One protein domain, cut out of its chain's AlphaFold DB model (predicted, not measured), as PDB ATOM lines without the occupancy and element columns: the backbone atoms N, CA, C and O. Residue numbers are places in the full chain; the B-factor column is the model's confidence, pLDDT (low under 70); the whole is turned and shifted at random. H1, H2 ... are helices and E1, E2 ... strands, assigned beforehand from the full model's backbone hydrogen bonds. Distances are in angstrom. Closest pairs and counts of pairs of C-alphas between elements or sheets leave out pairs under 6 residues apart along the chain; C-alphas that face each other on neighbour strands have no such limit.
ATOM      1  N   LEU A   6       3.652  25.934  19.948       94.94
ATOM      2  CA  LEU A   6       2.549  25.011  20.210       94.94
ATOM      3  C   LEU A   6       1.576  25.690  21.172       94.94
ATOM      4  O   LEU A   6       1.942  26.017  22.303       94.94
ATOM      5  N   LYS A   7       0.333  25.860  20.724       95.44
ATOM      6  CA  LYS A   7      -0.782  26.316  21.550       95.44
ATOM      7  C   LYS A   7      -1.662  25.120  21.902       95.44
ATOM      8  O   LYS A   7      -2.060  24.378  21.008       95.44
ATOM      9  N   ILE A   8      -1.944  24.932  23.187       94.38
ATOM     10  CA  ILE A   8      -2.764  23.837  23.706       94.38
ATOM     11  C   ILE A   8      -3.964  24.437  24.443       94.38
ATOM     12  O   ILE A   8      -3.802  25.060  25.491       94.38
ATOM     13  N   GLU A   9      -5.156  24.234  23.886       93.62
ATOM     14  CA  GLU A   9      -6.444  24.698  24.416       93.62
ATOM     15  C   GLU A   9      -7.427  23.531  24.456       93.62
ATOM     16  O   GLU A   9      -7.437  22.713  23.536       93.62
ATOM     17  N   ASN A  10      -8.241  23.447  25.515       91.38
ATOM     18  CA  ASN A  10      -9.231  22.374  25.706       91.38
ATOM     19  C   ASN A  10      -8.685  20.956  25.522       91.38
ATOM     20  O   ASN A  10      -9.370  20.058  25.028       91.38
ATOM     21  N   PHE A  11      -7.439  20.737  25.919       87.75
ATOM     22  CA  PHE A  11      -6.782  19.458  25.728       87.75
ATOM     23  C   PHE A  11      -6.250  18.946  27.059       87.75
ATOM     24  O   PHE A  11      -5.238  19.414  27.591       87.75
ATOM     25  N   ARG A  12      -6.955  17.936  27.579       86.44
ATOM     26  CA  ARG A  12      -6.675  17.261  28.849       86.44
ATOM     27  C   ARG A  12      -6.576  18.237  30.027       86.44
ATOM     28  O   ARG A  12      -7.597  18.687  30.526       86.44
ATOM     29  N   LEU A  13      -5.354  18.516  30.487       87.12
ATOM     30  CA  LEU A  13      -5.061  19.340  31.661       87.12
ATOM     31  C   LEU A  13      -5.246  20.841  31.380       87.12
ATOM     32  O   LEU A  13      -5.459  21.613  32.312       87.12
ATOM     33  N   PHE A  14      -5.155  21.258  30.114       88.88
ATOM     34  CA  PHE A  14      -5.223  22.665  29.722       88.88
ATOM     35  C   PHE A  14      -6.648  23.067  29.323       88.88
ATOM     36  O   PHE A  14      -7.313  22.353  28.571       88.88
ATOM     37  N   GLY A  15      -7.101  24.218  29.829       88.44
ATOM     38  CA  GLY A  15      -8.411  24.806  29.513       88.44
ATOM     39  C   GLY A  15      -8.342  25.804  28.353       88.44
ATOM     40  O   GLY A  15      -7.402  25.775  27.562       88.44
ATOM     41  N   GLU A  16      -9.324  26.701  28.256       88.94
ATOM     42  CA  GLU A  16      -9.321  27.819  27.294       88.94
ATOM     43  C   GLU A  16      -8.749  29.111  27.895       88.94
ATOM     44  O   GLU A  16      -8.719  29.295  29.119       88.94
ATOM     45  N   GLY A  17      -8.351  30.040  27.020       90.31
ATOM     46  CA  GLY A  17      -7.972  31.402  27.395       90.31
ATOM     47  C   GLY A  17      -6.742  31.430  28.300       90.31
ATOM     48  O   GLY A  17      -5.710  30.857  27.968       90.31
ATOM     49  N   GLU A  18      -6.859  32.052  29.474       87.81
ATOM     50  CA  GLU A  18      -5.772  32.148  30.467       87.81
ATOM     51  C   GLU A  18      -5.293  30.780  30.993       87.81
ATOM     52  O   GLU A  18      -4.222  30.677  31.587       87.81
ATOM     53  N   LYS A  19      -6.081  29.713  30.792       87.62
ATOM     54  CA  LYS A  19      -5.727  28.334  31.179       87.62
ATOM     55  C   LYS A  19      -5.102  27.527  30.037       87.62
ATOM     56  O   LYS A  19      -4.815  26.340  30.225       87.62
ATOM     57  N   ALA A  20      -4.935  28.140  28.869       92.25
ATOM     58  CA  ALA A  20      -4.248  27.550  27.735       92.25
ATOM     59  C   ALA A  20      -2.737  27.503  27.981       92.25
ATOM     60  O   ALA A  20      -2.167  28.391  28.617       92.25
ATOM     61  N   ALA A  21      -2.062  26.507  27.409       93.00
ATOM     62  CA  ALA A  21      -0.604  26.502  27.371       93.00
ATOM     63  C   ALA A  21      -0.097  27.043  26.035       93.00
ATOM     64  O   ALA A  21      -0.499  26.574  24.969       93.00
ATOM     65  N   LEU A  22       0.835  27.994  26.100       94.50
ATOM     66  CA  LEU A  22       1.555  28.511  24.943       94.50
ATOM     67  C   LEU A  22       3.047  28.217  25.100       94.50
ATOM     68  O   LEU A  22       3.725  28.822  25.930       94.50
ATOM     69  N   LEU A  23       3.563  27.288  24.297       94.00
ATOM     70  CA  LEU A  23       4.974  26.915  24.301       94.00
ATOM     71  C   LEU A  23       5.665  27.462  23.059       94.00
ATOM     72  O   LEU A  23       5.281  27.143  21.937       94.00
ATOM     73  N   ARG A  24       6.723  28.248  23.265       94.50
ATOM     74  CA  ARG A  24       7.580  28.761  22.191       94.50
ATOM     75  C   ARG A  24       8.872  27.972  22.141       94.50
ATOM     76  O   ARG A  24       9.582  27.858  23.139       94.50
ATOM     77  N   PHE A  25       9.181  27.451  20.967       93.94
ATOM     78  CA  PHE A  25      10.346  26.618  20.732       93.94
ATOM     79  C   PHE A  25      11.418  27.410  20.001       93.94
ATOM     80  O   PHE A  25      11.141  28.257  19.151       93.94
ATOM     81  N   ARG A  26      12.670  27.098  20.323       93.06
ATOM     82  CA  ARG A  26      13.825  27.600  19.583       93.06
ATOM     83  C   ARG A  26      14.312  26.514  18.625       93.06
ATOM     84  O   ARG A  26      14.158  25.331  18.933       93.06
ATOM     85  N   PRO A  27      14.935  26.887  17.497       93.62
ATOM     86  CA  PRO A  27      15.644  25.928  16.663       93.62
ATOM     87  C   PRO A  27      16.675  25.136  17.484       93.62
ATOM     88  O   PRO A  27      17.365  25.703  18.331       93.62
ATOM     89  N   GLY A  28      16.795  23.837  17.212       93.19
ATOM     90  CA  GLY A  28      17.708  22.941  17.923       93.19
ATOM     91  C   GLY A  28      17.013  22.142  19.026       93.19
ATOM     92  O   GLY A  28      15.943  21.578  18.805       93.19
ATOM     93  N   LEU A  29      17.647  22.049  20.197       92.00
ATOM     94  CA  LEU A  29      17.183  21.222  21.311       92.00
ATOM     95  C   LEU A  29      16.302  22.023  22.277       92.00
ATOM     96  O   LEU A  29      16.721  23.047  22.814       92.00
ATOM     97  N   THR A  30      15.107  21.503  22.558       92.69
ATOM     98  CA  THR A  30      14.243  21.977  23.648       92.69
ATOM     99  C   THR A  30      14.026  20.838  24.640       92.69
ATOM    100  O   THR A  30      13.619  19.750  24.241       92.69
ATOM    101  N   ALA A  31      14.292  21.082  25.924       93.31
ATOM    102  CA  ALA A  31      14.035  20.128  27.000       93.31
ATOM    103  C   ALA A  31      12.791  20.556  27.792       93.31
ATOM    104  O   ALA A  31      12.702  21.701  28.231       93.31
ATOM    105  N   ILE A  32      11.843  19.635  27.980       92.06
ATOM    106  CA  ILE A  32      10.640  19.848  28.794       92.06
ATOM    107  C   ILE A  32      10.878  19.189  30.155       92.06
ATOM    108  O   ILE A  32      11.004  17.968  30.241       92.06
ATOM    109  N   VAL A  33      10.937  19.994  31.216       93.75
ATOM    110  CA  VAL A  33      11.215  19.553  32.593       93.75
ATOM    111  C   VAL A  33      10.154  20.078  33.557       93.75
ATOM    112  O   VAL A  33       9.453  21.038  33.253       93.75
ATOM    113  N   GLY A  34      10.005  19.423  34.705       93.06
ATOM    114  CA  GLY A  34       8.988  19.743  35.709       93.06
ATOM    115  C   GLY A  34       8.689  18.539  36.596       93.06
ATOM    116  O   GLY A  34       9.164  17.435  36.315       93.06
ATOM    117  N   GLU A  35       7.881  18.729  37.631       94.44
ATOM    118  CA  GLU A  35       7.454  17.666  38.549       94.44
ATOM    119  C   GLU A  35       6.572  16.616  37.861       94.44
ATOM    120  O   GLU A  35       6.047  16.833  36.764       94.44
ATOM    121  N   ASN A  36       6.417  15.443  38.476       92.31
ATOM    122  CA  ASN A  36       5.453  14.457  37.986       92.31
ATOM    123  C   ASN A  36       4.047  15.076  37.933       92.31
ATOM    124  O   ASN A  36       3.728  15.969  38.710       92.31
ATOM    125  N   ASP A  37       3.258  14.668  36.940       87.81
ATOM    126  CA  ASP A  37       1.904  15.184  36.687       87.81
ATOM    127  C   ASP A  37       1.791  16.680  36.331       87.81
ATOM    128  O   ASP A  37       0.697  17.184  36.097       87.81
ATOM    129  N   SER A  38       2.911  17.378  36.117       89.88
ATOM    130  CA  SER A  38       2.931  18.792  35.702       89.88
ATOM    131  C   SER A  38       2.489  19.058  34.248       89.88
ATOM    132  O   SER A  38       2.700  20.151  33.728       89.88
ATOM    133  N   GLY A  39       1.970  18.055  33.531       89.38
ATOM    134  CA  GLY A  39       1.505  18.208  32.144       89.38
ATOM    135  C   GLY A  39       2.551  17.986  31.041       89.38
ATOM    136  O   GLY A  39       2.240  18.185  29.870       89.38
ATOM    137  N   LYS A  40       3.766  17.506  31.351       93.69
ATOM    138  CA  LYS A  40       4.801  17.218  30.326       93.69
ATOM    139  C   LYS A  40       4.326  16.212  29.268       93.69
ATOM    140  O   LYS A  40       4.510  16.436  28.074       93.69
ATOM    141  N   THR A  41       3.663  15.138  29.698       92.06
ATOM    142  CA  THR A  41       3.069  14.130  28.802       92.06
ATOM    143  C   THR A  41       1.976  14.733  27.919       92.06
ATOM    144  O   THR A  41       1.890  14.404  26.741       92.06
ATOM    145  N   VAL A  42       1.194  15.687  28.444       92.44
ATOM    146  CA  VAL A  42       0.143  16.385  27.681       92.44
ATOM    147  C   VAL A  42       0.742  17.190  26.528       92.44
ATOM    148  O   VAL A  42       0.185  17.177  25.436       92.44
ATOM    149  N   VAL A  43       1.898  17.833  26.730       92.88
ATOM    150  CA  VAL A  43       2.606  18.560  25.662       92.88
ATOM    151  C   VAL A  43       3.048  17.617  24.540       92.88
ATOM    152  O   VAL A  43       2.838  17.915  23.366       92.88
ATOM    153  N   VAL A  44       3.627  16.463  24.886       90.81
ATOM    154  CA  VAL A  44       4.049  15.454  23.897       90.81
ATOM    155  C   VAL A  44       2.848  14.895  23.133       90.81
ATOM    156  O   VAL A  44       2.912  14.735  21.915       90.81
ATOM    157  N   ASP A  45       1.734  14.648  23.815       89.12
ATOM    158  CA  ASP A  45       0.533  14.116  23.173       89.12
ATOM    159  C   ASP A  45      -0.182  15.153  22.303       89.12
ATOM    160  O   ASP A  45      -0.671  14.803  21.231       89.12
ATOM    161  N   ALA A  46      -0.168  16.433  22.686       91.31
ATOM    162  CA  ALA A  46      -0.641  17.520  21.832       91.31
ATOM    163  C   ALA A  46       0.205  17.636  20.550       91.31
ATOM    164  O   ALA A  46      -0.348  17.812  19.465       91.31
ATOM    165  N   LEU A  47       1.531  17.472  20.648       90.94
ATOM    166  CA  LEU A  47       2.419  17.428  19.478       90.94
ATOM    167  C   LEU A  47       2.097  16.243  18.563       90.94
ATOM    168  O   LEU A  47       1.992  16.420  17.351       90.94
ATOM    169  N   ARG A  48       1.915  15.044  19.128       88.25
ATOM    170  CA  ARG A  48       1.526  13.846  18.362       88.25
ATOM    171  C   ARG A  48       0.185  14.032  17.661       88.25
ATOM    172  O   ARG A  48       0.066  13.720  16.479       88.25
ATOM    173  N   PHE A  49      -0.794  14.588  18.375       86.19
ATOM    174  CA  PHE A  49      -2.118  14.890  17.841       86.19
ATOM    175  C   PHE A  49      -2.043  15.889  16.679       86.19
ATOM    176  O   PHE A  49      -2.560  15.609  15.601       86.19
ATOM    177  N   ALA A  50      -1.341  17.012  16.862       88.06
ATOM    178  CA  ALA A  50      -1.220  18.060  15.849       88.06
ATOM    179  C   ALA A  50      -0.455  17.606  14.595       88.06
ATOM    180  O   ALA A  50      -0.792  18.010  13.484       88.06
ATOM    181  N   LEU A  51       0.570  16.764  14.758       87.25
ATOM    182  CA  LEU A  51       1.376  16.251  13.644       87.25
ATOM    183  C   LEU A  51       0.779  14.996  12.995       87.25
ATOM    184  O   LEU A  51       1.312  14.518  11.994       87.25
ATOM    185  N   GLY A  52      -0.295  14.439  13.562       78.25
ATOM    186  CA  GLY A  52      -0.908  13.202  13.085       78.25
ATOM    187  C   GLY A  52       0.029  11.992  13.145       78.25
ATOM    188  O   GLY A  52      -0.158  11.041  12.384       78.25
ATOM    189  N   THR A  53       1.055  12.014  14.006       67.75
ATOM    190  CA  THR A  53       2.004  10.903  14.119       67.75
ATOM    191  C   THR A  53       1.350   9.756  14.883       67.75
ATOM    192  O   THR A  53       0.970   9.866  16.048       67.75
ATOM    193  N   ARG A  54       1.139   8.649  14.166       56.47
ATOM    194  CA  ARG A  54       0.388   7.481  14.630       56.47
ATOM    195  C   ARG A  54       1.335   6.521  15.329       56.47
ATOM    196  O   ARG A  54       1.939   5.707  14.651       56.47
ATOM    197  N   ASP A  55       1.404   6.573  16.656       55.69
ATOM    198  CA  ASP A  55       1.843   5.410  17.425       55.69
ATOM    199  C   ASP A  55       1.099   5.265  18.769       55.69
ATOM    200  O   ASP A  55       1.130   6.125  19.647       55.69
ATOM    201  N   GLN A  56       0.441   4.107  18.853       50.44
ATOM    202  CA  GLN A  56       0.002   3.280  19.987       50.44
ATOM    203  C   GLN A  56      -1.213   3.611  20.864       50.44
ATOM    204  O   GLN A  56      -1.857   2.651  21.276       50.44
ATOM    205  N   GLU A  57      -1.654   4.851  21.065       55.81
ATOM    206  CA  GLU A  57      -2.943   5.078  21.752       55.81
ATOM    207  C   GLU A  57      -3.795   6.098  21.008       55.81
ATOM    208  O   GLU A  57      -3.648   7.314  21.114       55.81
ATOM    209  N   TYR A  58      -4.699   5.565  20.190       54.03
ATOM    210  CA  TYR A  58      -5.704   6.343  19.492       54.03
ATOM    211  C   TYR A  58      -6.678   6.905  20.538       54.03
ATOM    212  O   TYR A  58      -7.552   6.184  21.020       54.03
ATOM    213  N   PHE A  59      -6.570   8.195  20.871       55.41
ATOM    214  CA  PHE A  59      -7.701   8.931  21.434       55.41
ATOM    215  C   PHE A  59      -8.752   9.010  20.332       55.41
ATOM    216  O   PHE A  59      -8.766   9.932  19.517       55.41
ATOM    217  N   ARG A  60      -9.600   7.982  20.249       52.50
ATOM    218  CA  ARG A  60     -10.806   8.042  19.433       52.50
ATOM    219  C   ARG A  60     -11.648   9.133  20.086       52.50
ATOM    220  O   ARG A  60     -12.169   8.925  21.177       52.50
ATOM    221  N   ILE A  61     -11.723  10.308  19.464       54.94
ATOM    222  CA  ILE A  61     -12.785  11.260  19.778       54.94
ATOM    223  C   ILE A  61     -14.054  10.554  19.307       54.94
ATOM    224  O   ILE A  61     -14.362  10.515  18.120       54.94
ATOM    225  N   VAL A  62     -14.675   9.827  20.232       52.25
ATOM    226  CA  VAL A  62     -15.979   9.210  20.043       52.25
ATOM    227  C   VAL A  62     -16.952  10.347  20.297       52.25
ATOM    228  O   VAL A  62     -17.102  10.810  21.429       52.25
ATOM    229  N   ASP A  63     -17.453  10.892  19.197       55.50
ATOM    230  CA  ASP A  63     -18.374  12.016  19.126       55.50
ATOM    231  C   ASP A  63     -19.739  11.619  19.689       55.50
ATOM    232  O   ASP A  63     -20.703  11.535  18.948       55.50
ATOM    233  N   ASP A  64     -19.824  11.295  20.981       56.16
ATOM    234  CA  ASP A  64     -21.086  10.811  21.539       56.16
ATOM    235  C   ASP A  64     -21.694  11.803  22.523       56.16
ATOM    236  O   ASP A  64     -22.919  11.808  22.662       56.16
ATOM    237  N   ARG A  65     -20.899  12.655  23.201       51.50
ATOM    238  CA  ARG A  65     -21.408  13.756  24.048       51.50
ATOM    239  C   ARG A  65     -20.426  14.910  24.188       51.50
ATOM    240  O   ARG A  65     -19.301  14.725  24.645       51.50
ATOM    241  N   ILE A  66     -20.920  16.111  23.907       59.97
ATOM    242  CA  ILE A  66     -20.188  17.372  24.063       59.97
ATOM    243  C   ILE A  66     -20.743  18.126  25.276       59.97
ATOM    244  O   ILE A  66     -21.960  18.242  25.453       59.97
ATOM    245  N   PHE A  67     -19.841  18.639  26.116       58.78
ATOM    246  CA  PHE A  67     -20.172  19.541  27.215       58.78
ATOM    247  C   PHE A  67     -20.285  20.972  26.692       58.78
ATOM    248  O   PHE A  67     -19.307  21.524  26.191       58.78
ATOM    249  N   VAL A  68     -21.460  21.584  26.834       57.00
ATOM    250  CA  VAL A  68     -21.647  23.011  26.564       57.00
ATOM    251  C   VAL A  68     -21.800  23.704  27.914       57.00
ATOM    252  O   VAL A  68     -22.657  23.332  28.718       57.00
ATOM    253  N   GLY A  69     -20.953  24.706  28.174       51.38
ATOM    254  CA  GLY A  69     -20.829  25.439  29.445       51.38
ATOM    255  C   GLY A  69     -22.095  26.146  29.961       51.38
ATOM    256  O   GLY A  69     -22.025  26.874  30.943       51.38
ATOM    257  N   SER A  70     -23.251  25.916  29.338       57.75
ATOM    258  CA  SER A  70     -24.592  26.237  29.834       57.75
ATOM    259  C   SER A  70     -25.172  25.175  30.787       57.75
ATOM    260  O   SER A  70     -26.335  25.269  31.167       57.75
ATOM    261  N   GLY A  71     -24.399  24.150  31.170       56.56
ATOM    262  CA  GLY A  71     -24.883  23.046  32.010       56.56
ATOM    263  C   GLY A  71     -25.714  22.011  31.244       56.56
ATOM    264  O   GLY A  71     -26.391  21.188  31.857       56.56
ATOM    265  N   GLN A  72     -25.658  22.036  29.910       48.22
ATOM    266  CA  GLN A  72     -26.338  21.078  29.043       48.22
ATOM    267  C   GLN A  72     -25.329  20.249  28.252       48.22
ATOM    268  O   GLN A  72     -24.398  20.767  27.637       48.22
ATOM    269  N   PHE A  73     -25.557  18.939  28.256       59.22
ATOM    270  CA  PHE A  73     -24.863  17.990  27.398       59.22
ATOM    271  C   PHE A  73     -25.755  17.662  26.208       59.22
ATOM    272  O   PHE A  73     -26.930  17.333  26.387       59.22
ATOM    273  N   TYR A  74     -25.181  17.704  25.012       54.38
ATOM    274  CA  TYR A  74     -25.847  17.250  23.796       54.38
ATOM    275  C   TYR A  74     -25.343  15.858  23.450       54.38
ATOM    276  O   TYR A  74     -24.164  15.550  23.626       54.38
ATOM    277  N   LYS A  75     -26.273  15.008  23.023       43.75
ATOM    278  CA  LYS A  75     -26.003  13.643  22.592       43.75
ATOM    279  C   LYS A  75     -25.767  13.632  21.086       43.75
ATOM    280  O   LYS A  75     -26.452  14.373  20.378       43.75
ATOM    281  N   VAL A  76     -24.909  12.728  20.636       51.28
ATOM    282  CA  VAL A  76     -25.072  12.082  19.330       51.28
ATOM    283  C   VAL A  76     -25.767  10.737  19.545       51.28
ATOM    284  O   VAL A  76     -25.521  10.079  20.589       51.28
TER     285      VAL A  76
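This is residues 6 to 76 of the 76 residues of the protein "AAA_23 domain-containing protein" of Chromatiales bacterium (ex Bugula neritina AB1) (UniProt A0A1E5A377). With little regular structure, hairpin E1-E2 has helix H1 beside E1, while a second hairpin, E3-E4, lies well away after a long link; residues 26 to 31 stick out. The printed part has 71 residues, 27 in named elements, ordered E1, E2, H1, E3, E4, with two antiparallel two-stranded sheets. The class is mixed and the whole loose: radius of gyration of the C-alphas 14.7 A, spans 45 by 30 by 23 A.

E1, residues 6 to 8, begins at C-alpha 6 (2.549, 25.011, 20.210). E2 is residues 21 to 24; H1, residues 40 to 51, is 17.1 A long. E3 is residues 65 to 68; E4, residues 72 to 75, ends at C-alpha 75 (-26.003, 13.643, 22.592).

In hairpin E1-E2, N 6 and O 23 are within hydrogen-bond range, 2.8 A. The closest C-alphas of E1 and H1, Ile 8 and Ala 46, are 6.9 A apart. H1 has every O i to N i+4 pair within range. In hairpin E3-E4, N 68 and O 72 are 3.2 A apart. E1 and E4 are apart.

The printed part has no cut. Links E1-E2, E2-H1 and H1-E3 are long. Residues 53 to 76 have pLDDT under 70.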